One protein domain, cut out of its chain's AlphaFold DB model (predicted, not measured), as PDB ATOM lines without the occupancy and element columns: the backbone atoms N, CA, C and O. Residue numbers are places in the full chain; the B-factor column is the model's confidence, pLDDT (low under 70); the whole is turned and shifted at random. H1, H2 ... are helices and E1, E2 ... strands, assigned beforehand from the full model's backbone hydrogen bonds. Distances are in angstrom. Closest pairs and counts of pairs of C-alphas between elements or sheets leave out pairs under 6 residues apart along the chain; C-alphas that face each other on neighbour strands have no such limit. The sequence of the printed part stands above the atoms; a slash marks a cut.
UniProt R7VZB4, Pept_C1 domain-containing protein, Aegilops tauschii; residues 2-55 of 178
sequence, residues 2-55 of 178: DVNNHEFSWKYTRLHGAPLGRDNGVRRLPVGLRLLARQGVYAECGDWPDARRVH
ATOM      1  N   ASP A   2     209.331 187.614 279.254       40.53
ATOM      2  CA  ASP A   2     208.185 188.269 279.909       40.53
ATOM      3  C   ASP A   2     208.678 189.478 280.703       40.53
ATOM      4  O   ASP A   2     208.696 189.496 281.932       40.53
ATOM      5  N   VAL A   3     209.167 190.494 279.994       45.25
ATOM      6  CA  VAL A   3     209.604 191.734 280.642       45.25
ATOM      7  C   VAL A   3     208.455 192.743 280.589       45.25
ATOM      8  O   VAL A   3     208.127 193.284 279.539       45.25
ATOM      9  N   ASN A   4     207.878 193.045 281.753       54.12
ATOM     10  CA  ASN A   4     207.324 194.364 282.095       54.12
ATOM     11  C   ASN A   4     206.019 194.872 281.445       54.12
ATOM     12  O   ASN A   4     205.727 196.063 281.589       54.12
ATOM     13  N   ASN A   5     205.154 194.039 280.852       55.69
ATOM     14  CA  ASN A   5     203.823 194.526 280.427       55.69
ATOM     15  C   ASN A   5     202.994 195.088 281.605       55.69
ATOM     16  O   ASN A   5     202.350 196.133 281.471       55.69
ATOM     17  N   HIS A   6     203.081 194.462 282.786       63.00
ATOM     18  CA  HIS A   6     202.458 194.970 284.017       63.00
ATOM     19  C   HIS A   6     203.042 196.319 284.461       63.00
ATOM     20  O   HIS A   6     202.297 197.239 284.803       63.00
ATOM     21  N   GLU A   7     204.368 196.471 284.410       77.00
ATOM     22  CA  GLU A   7     205.048 197.703 284.812       77.00
ATOM     23  C   GLU A   7     204.670 198.870 283.884       77.00
ATOM     24  O   GLU A   7     204.332 199.964 284.349       77.00
ATOM     25  N   PHE A   8     204.663 198.631 282.568       76.56
ATOM     26  CA  PHE A   8     204.233 199.617 281.579       76.56
ATOM     27  C   PHE A   8     202.773 200.023 281.792       76.56
ATOM     28  O   PHE A   8     202.484 201.219 281.857       76.56
ATOM     29  N   SER A   9     201.864 199.054 281.947       78.00
ATOM     30  CA  SER A   9     200.433 199.312 282.158       78.00
ATOM     31  C   SER A   9     200.185 200.165 283.409       78.00
ATOM     32  O   SER A   9     199.432 201.144 283.369       78.00
ATOM     33  N   TRP A  10     200.892 199.874 284.502       81.94
ATOM     34  CA  TRP A  10     200.781 200.642 285.742       81.94
ATOM     35  C   TRP A  10     201.307 202.078 285.585       81.94
ATOM     36  O   TRP A  10     200.638 203.048 285.948       81.94
ATOM     37  N   LYS A  11     202.481 202.244 284.964       82.50
ATOM     38  CA  LYS A  11     203.077 203.563 284.683       82.50
ATOM     39  C   LYS A  11     202.227 204.390 283.722       82.50
ATOM     40  O   LYS A  11     202.082 205.598 283.922       82.50
ATOM     41  N   TYR A  12     201.659 203.749 282.703       83.56
ATOM     42  CA  TYR A  12     200.690 204.361 281.802       83.56
ATOM     43  C   TYR A  12     199.487 204.866 282.594       83.56
ATOM     44  O   TYR A  12     199.176 206.053 282.522       83.56
ATOM     45  N   THR A  13     198.887 204.004 283.420       84.81
ATOM     46  CA  THR A  13     197.730 204.341 284.260       84.81
ATOM     47  C   THR A  13     198.018 205.546 285.148       84.81
ATOM     48  O   THR A  13     197.230 206.490 285.174       84.81
ATOM     49  N   ARG A  14     199.191 205.586 285.792       86.25
ATOM     50  CA  ARG A  14     199.613 206.708 286.642       86.25
ATOM     51  C   ARG A  14     199.777 208.025 285.875       86.25
ATOM     52  O   ARG A  14     199.422 209.078 286.393       86.25
ATOM     53  N   LEU A  15     200.335 208.000 284.662       83.38
ATOM     54  CA  LEU A  15     200.552 209.216 283.861       83.38
ATOM     55  C   LEU A  15     199.293 209.690 283.129       83.38
ATOM     56  O   LEU A  15     199.111 210.893 282.919       83.38
ATOM     57  N   HIS A  16     198.468 208.748 282.689       85.00
ATOM     58  CA  HIS A  16     197.238 209.021 281.967       85.00
ATOM     59  C   HIS A  16     196.110 209.428 282.926       85.00
ATOM     60  O   HIS A  16     195.374 210.369 282.635       85.00
ATOM     61  N   GLY A  17     195.996 208.755 284.074       83.75
ATOM     62  CA  GLY A  17     194.861 208.858 284.994       83.75
ATOM     63  C   GLY A  17     193.706 207.907 284.654       83.75
ATOM     64  O   GLY A  17     192.614 208.081 285.176       83.75
ATOM     65  N   ALA A  18     193.918 206.931 283.761       81.69
ATOM     66  CA  ALA A  18     192.952 205.868 283.464       81.69
ATOM     67  C   ALA A  18     193.684 204.560 283.110       81.69
ATOM     68  O   ALA A  18     194.787 204.641 282.557       81.69
ATOM     69  N   PRO A  19     193.099 203.380 283.394       82.56
ATOM     70  CA  PRO A  19     193.687 202.099 283.015       82.56
ATOM     71  C   PRO A  19     193.921 201.978 281.506       82.56
ATOM     72  O   PRO A  19     193.151 202.518 280.704       82.56
ATOM     73  N   LEU A  20     194.952 201.221 281.120       80.25
ATOM     74  CA  LEU A  20     195.228 200.895 279.719       80.25
ATOM     75  C   LEU A  20     193.962 200.340 279.037       80.25
ATOM     76  O   LEU A  20     193.306 199.444 279.562       80.25
ATOM     77  N   GLY A  21     193.600 200.896 277.879       76.38
ATOM     78  CA  GLY A  21     192.437 200.453 277.099       76.38
ATOM     79  C   GLY A  21     191.082 200.977 277.586       76.38
ATOM     80  O   GLY A  21     190.110 200.872 276.844       76.38
ATOM     81  N   ARG A  22     191.008 201.601 278.770       78.50
ATOM     82  CA  ARG A  22     189.779 202.232 279.294       78.50
ATOM     83  C   ARG A  22     189.716 203.744 279.077       78.50
ATOM     84  O   ARG A  22     188.838 204.411 279.613       78.50
ATOM     85  N   ASP A  23     190.639 204.295 278.294       76.94
ATOM     86  CA  ASP A  23     190.625 205.698 277.893       76.94
ATOM     87  C   ASP A  23     190.008 205.910 276.500       76.94
ATOM     88  O   ASP A  23     190.071 205.034 275.636       76.94
ATOM     89  N   ASN A  24     189.461 207.104 276.260       73.56
ATOM     90  CA  ASN A  24     188.827 207.507 274.998       73.56
ATOM     91  C   ASN A  24     189.821 207.823 273.856       73.56
ATOM     92  O   ASN A  24     189.445 208.422 272.849       73.56
ATOM     93  N   GLY A  25     191.101 207.478 274.009       74.44
ATOM     94  CA  GLY A  25     192.140 207.649 272.997       74.44
ATOM     95  C   GLY A  25     192.819 209.018 272.979       74.44
ATOM     96  O   GLY A  25     193.900 209.146 272.403       74.44
ATOM     97  N   VAL A  26     192.247 210.040 273.627       73.06
ATOM     98  CA  VAL A  26     192.655 211.447 273.439       73.06
ATOM     99  C   VAL A  26     194.076 211.727 273.940       73.06
ATOM    100  O   VAL A  26     194.793 212.539 273.356       73.06
ATOM    101  N   ARG A  27     194.519 211.054 275.008       81.88
ATOM    102  CA  ARG A  27     195.832 211.309 275.633       81.88
ATOM    103  C   ARG A  27     196.852 210.192 275.403       81.88
ATOM    104  O   ARG A  27     197.989 210.336 275.860       81.88
ATOM    105  N   ARG A  28     196.505 209.138 274.648       86.88
ATOM    106  CA  ARG A  28     197.381 207.976 274.389       86.88
ATOM    107  C   ARG A  28     198.733 208.390 273.823       86.88
ATOM    108  O   ARG A  28     199.768 208.048 274.387       86.88
ATOM    109  N   LEU A  29     198.729 209.183 272.752       87.31
ATOM    110  CA  LEU A  29     199.953 209.616 272.081       87.31
ATOM    111  C   LEU A  29     200.835 210.509 272.979       87.31
ATOM    112  O   LEU A  29     202.000 210.161 273.177       87.31
ATOM    113  N   PRO A  30     200.339 211.614 273.581       88.06
ATOM    114  CA  PRO A  30     201.140 212.404 274.517       88.06
ATOM    115  C   PRO A  30     201.712 211.595 275.688       88.06
ATOM    116  O   PRO A  30     202.854 211.826 276.086       88.06
ATOM    117  N   VAL A  31     200.945 210.650 276.244       89.69
ATOM    118  CA  VAL A  31     201.419 209.779 277.331       89.69
ATOM    119  C   VAL A  31     202.496 208.816 276.829       89.69
ATOM    120  O   VAL A  31     203.548 208.718 277.461       89.69
ATOM    121  N   GLY A  32     202.293 208.183 275.672       89.69
ATOM    122  CA  GLY A  32     203.279 207.303 275.040       89.69
ATOM    123  C   GLY A  32     204.604 208.016 274.760       89.69
ATOM    124  O   GLY A  32     205.661 207.538 275.163       89.69
ATOM    125  N   LEU A  33     204.561 209.220 274.184       90.88
ATOM    126  CA  LEU A  33     205.758 210.036 273.949       90.88
ATOM    127  C   LEU A  33     206.468 210.404 275.261       90.88
ATOM    128  O   LEU A  33     207.695 210.357 275.337       90.88
ATOM    129  N   ARG A  34     205.721 210.733 276.324       90.62
ATOM    130  CA  ARG A  34     206.309 210.998 277.650       90.62
ATOM    131  C   ARG A  34     206.980 209.760 278.241       90.62
ATOM    132  O   ARG A  34     208.035 209.901 278.859       90.62
ATOM    133  N   LEU A  35     206.397 208.576 278.062       90.12
ATOM    134  CA  LEU A  35     206.997 207.312 278.493       90.12
ATOM    135  C   LEU A  35     208.291 207.034 277.720       90.12
ATOM    136  O   LEU A  35     209.324 206.816 278.351       90.12
ATOM    137  N   LEU A  36     208.278 207.168 276.391       91.19
ATOM    138  CA  LEU A  36     209.479 207.032 275.555       91.19
ATOM    139  C   LEU A  36     210.574 208.040 275.925       91.19
ATOM    140  O   LEU A  36     211.759 207.723 275.861       91.19
ATOM    141  N   ALA A  37     210.211 209.257 276.331       90.94
ATOM    142  CA  ALA A  37     211.191 210.252 276.754       90.94
ATOM    143  C   ALA A  37     211.808 209.901 278.118       90.94
ATOM    144  O   ALA A  37     213.029 209.902 278.277       90.94
ATOM    145  N   ARG A  38     210.964 209.580 279.107       89.88
ATOM    146  CA  ARG A  38     211.386 209.372 280.502       89.88
ATOM    147  C   ARG A  38     212.032 208.016 280.744       89.88
ATOM    148  O   ARG A  38     212.990 207.929 281.497       89.88
ATOM    149  N   GLN A  39     211.491 206.971 280.133       89.12
ATOM    150  CA  GLN A  39     211.865 205.585 280.417       89.12
ATOM    151  C   GLN A  39     212.546 204.911 279.235       89.12
ATOM    152  O   GLN A  39     213.226 203.904 279.419       89.12
ATOM    153  N   GLY A  40     212.367 205.457 278.035       88.50
ATOM    154  CA  GLY A  40     212.835 204.818 276.822       88.50
ATOM    155  C   GLY A  40     212.096 203.516 276.530       88.50
ATOM    156  O   GLY A  40     211.164 203.120 277.229       88.50
ATOM    157  N   VAL A  41     212.538 202.849 275.478       88.00
ATOM    158  CA  VAL A  41     212.074 201.525 275.065       88.00
ATOM    159  C   VAL A  41     213.294 200.681 274.727       88.00
ATOM    160  O   VAL A  41     214.302 201.224 274.276       88.00
ATOM    161  N   TYR A  42     213.242 199.376 274.981       88.12
ATOM    162  CA  TYR A  42     214.267 198.482 274.453       88.12
ATOM    163  C   TYR A  42     214.068 198.346 272.948       88.12
ATOM    164  O   TYR A  42     212.969 198.051 272.489       88.12
ATOM    165  N   ALA A  43     215.125 198.613 272.198       86.00
ATOM    166  CA  ALA A  43     215.150 198.472 270.759       86.00
ATOM    167  C   ALA A  43     216.298 197.548 270.366       86.00
ATOM    168  O   ALA A  43     217.390 197.602 270.941       86.00
ATOM    169  N   GLU A  44     216.026 196.735 269.360       85.50
ATOM    170  CA  GLU A  44     217.001 195.913 268.666       85.50
ATOM    171  C   GLU A  44     217.246 196.524 267.289       85.50
ATOM    172  O   GLU A  44     216.363 197.137 266.685       85.50
ATOM    173  N   CYS A  45     218.477 196.398 266.819       81.81
ATOM    174  CA  CYS A  45     218.908 196.859 265.511       81.81
ATOM    175  C   CYS A  45     219.904 195.830 264.988       81.81
ATOM    176  O   CYS A  45     220.718 195.356 265.776       81.81
ATOM    177  N   GLY A  46     219.892 195.528 263.687       82.69
ATOM    178  CA  GLY A  46     220.873 194.611 263.091       82.69
ATOM    179  C   GLY A  46     222.326 195.063 263.292       82.69
ATOM    180  O   GLY A  46     223.229 194.237 263.333       82.69
ATOM    181  N   ASP A  47     222.540 196.365 263.498       83.75
ATOM    182  CA  ASP A  47     223.859 196.950 263.764       83.75
ATOM    183  C   ASP A  47     224.266 196.905 265.249       83.75
ATOM    184  O   ASP A  47     225.372 197.323 265.610       83.75
ATOM    185  N   TRP A  48     223.364 196.504 266.152       82.50
ATOM    186  CA  TRP A  48     223.654 196.412 267.581       82.50
ATOM    187  C   TRP A  48     223.812 194.949 267.988       82.50
ATOM    188  O   TRP A  48     222.952 194.141 267.665       82.50
ATOM    189  N   PRO A  49     224.863 194.612 268.756       84.19
ATOM    190  CA  PRO A  49     225.059 193.243 269.224       84.19
ATOM    191  C   PRO A  49     223.963 192.788 270.199       84.19
ATOM    192  O   PRO A  49     223.692 191.601 270.281       84.19
ATOM    193  N   ASP A  50     223.318 193.729 270.901       87.88
ATOM    194  CA  ASP A  50     222.304 193.459 271.920       87.88
ATOM    195  C   ASP A  50     221.202 194.523 271.889       87.88
ATOM    196  O   ASP A  50     221.428 195.664 271.455       87.88
ATOM    197  N   ALA A  51     220.037 194.182 272.446       87.19
ATOM    198  CA  ALA A  51     218.966 195.133 272.712       87.19
ATOM    199  C   ALA A  51     219.449 196.276 273.621       87.19
ATOM    200  O   ALA A  51     220.132 196.072 274.629       87.19
ATOM    201  N   ARG A  52     219.069 197.513 273.294       88.19
ATOM    202  CA  ARG A  52     219.472 198.710 274.048       88.19
ATOM    203  C   ARG A  52     218.281 199.592 274.349       88.19
ATOM    204  O   ARG A  52     217.369 199.733 273.541       88.19
ATOM    205  N   ARG A  53     218.309 200.236 275.513       89.31
ATOM    206  CA  ARG A  53     217.296 201.222 275.884       89.31
ATOM    207  C   ARG A  53     217.533 202.521 275.116       89.31
ATOM    208  O   ARG A  53     218.556 203.175 275.303       89.31
ATOM    209  N   VAL A  54     216.574 202.902 274.279       89.38
ATOM    210  CA  VAL A  54     216.594 204.142 273.497       89.38
ATOM    211  C   VAL A  54     215.528 205.109 273.976       89.38
ATOM    212  O   VAL A  54     214.424 204.715 274.341       89.38
ATOM    213  N   HIS A  55     215.858 206.394 273.952       92.31
ATOM    214  CA  HIS A  55     214.981 207.465 274.409       92.31
ATOM    215  C   HIS A  55     214.708 208.453 273.285       92.31
ATOM    216  O   HIS A  55     215.568 208.707 272.438       92.31
TER     217      HIS A  55
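AT A GLANCE: This is residues 2 to 55 of the 178 residues of the protein "Pept_C1 domain-containing protein" of Aegilops tauschii (UniProt R7VZB4). Two short helices, H1 and H2, form a wide V, meeting where the last part of H1 comes up to H2, and a small two-stranded hairpin, E1 and E2, extends the model past the far end of H2. A long loop, residues 17 to 27, joins the helices at the closed end of the V, while residues 2 to 7, of which 5 to 7 belong to H1, stick out at its open end. The printed part has 54 residues, with two named helices and then two named strands in the order H1, H2, E1, E2; the sheet's order is E1 - E2, antiparallel, and the class is mixed, helices and strands. The whole is loose, with a radius of gyration of the C-alphas of 12.9 A, and elongated, spanning 39 by 22 by 16 A.

IN THESE COORDINATES: H1 is residues 5 to 16, 16.0 A from first to last C-alpha, and begins with C-alpha 5 at (203.823, 194.526, 280.427). H2 is residues 28 to 38, 15.3 A long, and begins with C-alpha 28 at (197.381, 207.976, 274.389). E1 is residues 41 to 43, 6.1 A long. E2 is residues 52 to 54, 6.2 A long, and ends with C-alpha 54 at (216.594, 204.142, 273.497).

HOW THE PARTS SIT: H1 touches H2 with residues 12 to 16 alone, and their closest C-alphas, those of His 16 and Val 31, are 6.3 A apart. The lines of H1 and H2 are only just about perpendicular, at 70.4 degrees. In both helices every O i to N i+4 pair is within hydrogen-bond range. E1 and E2 are a hairpin of antiparallel neighbour strands, with 128 degrees between their directions. Across this pair N 41 and O 54 are within hydrogen-bond range at 2.9 A, and so are N 43 and O 52 at 2.8 A. The C-alphas of Tyr 42 and Arg 53, which face each other, are 4.3 A apart. The closest C-alphas of H2 and E2, those of Leu 36 and Val 54, are 8.0 A apart. H1 is apart from E1 and from E2.

THE WHOLE: The two C-alphas farthest apart are those of Asn 24 and Pro 49, 39.4 A. The printed part has no cut. The link from H1 to H2 is long, with 11 residues; the link from H2 to E1 is tight, with 2 residues; the link from E1 to E2 is short, with 8 residues. The mean pLDDT of the printed part is 81.5, and residues 2 to 6 are under 70.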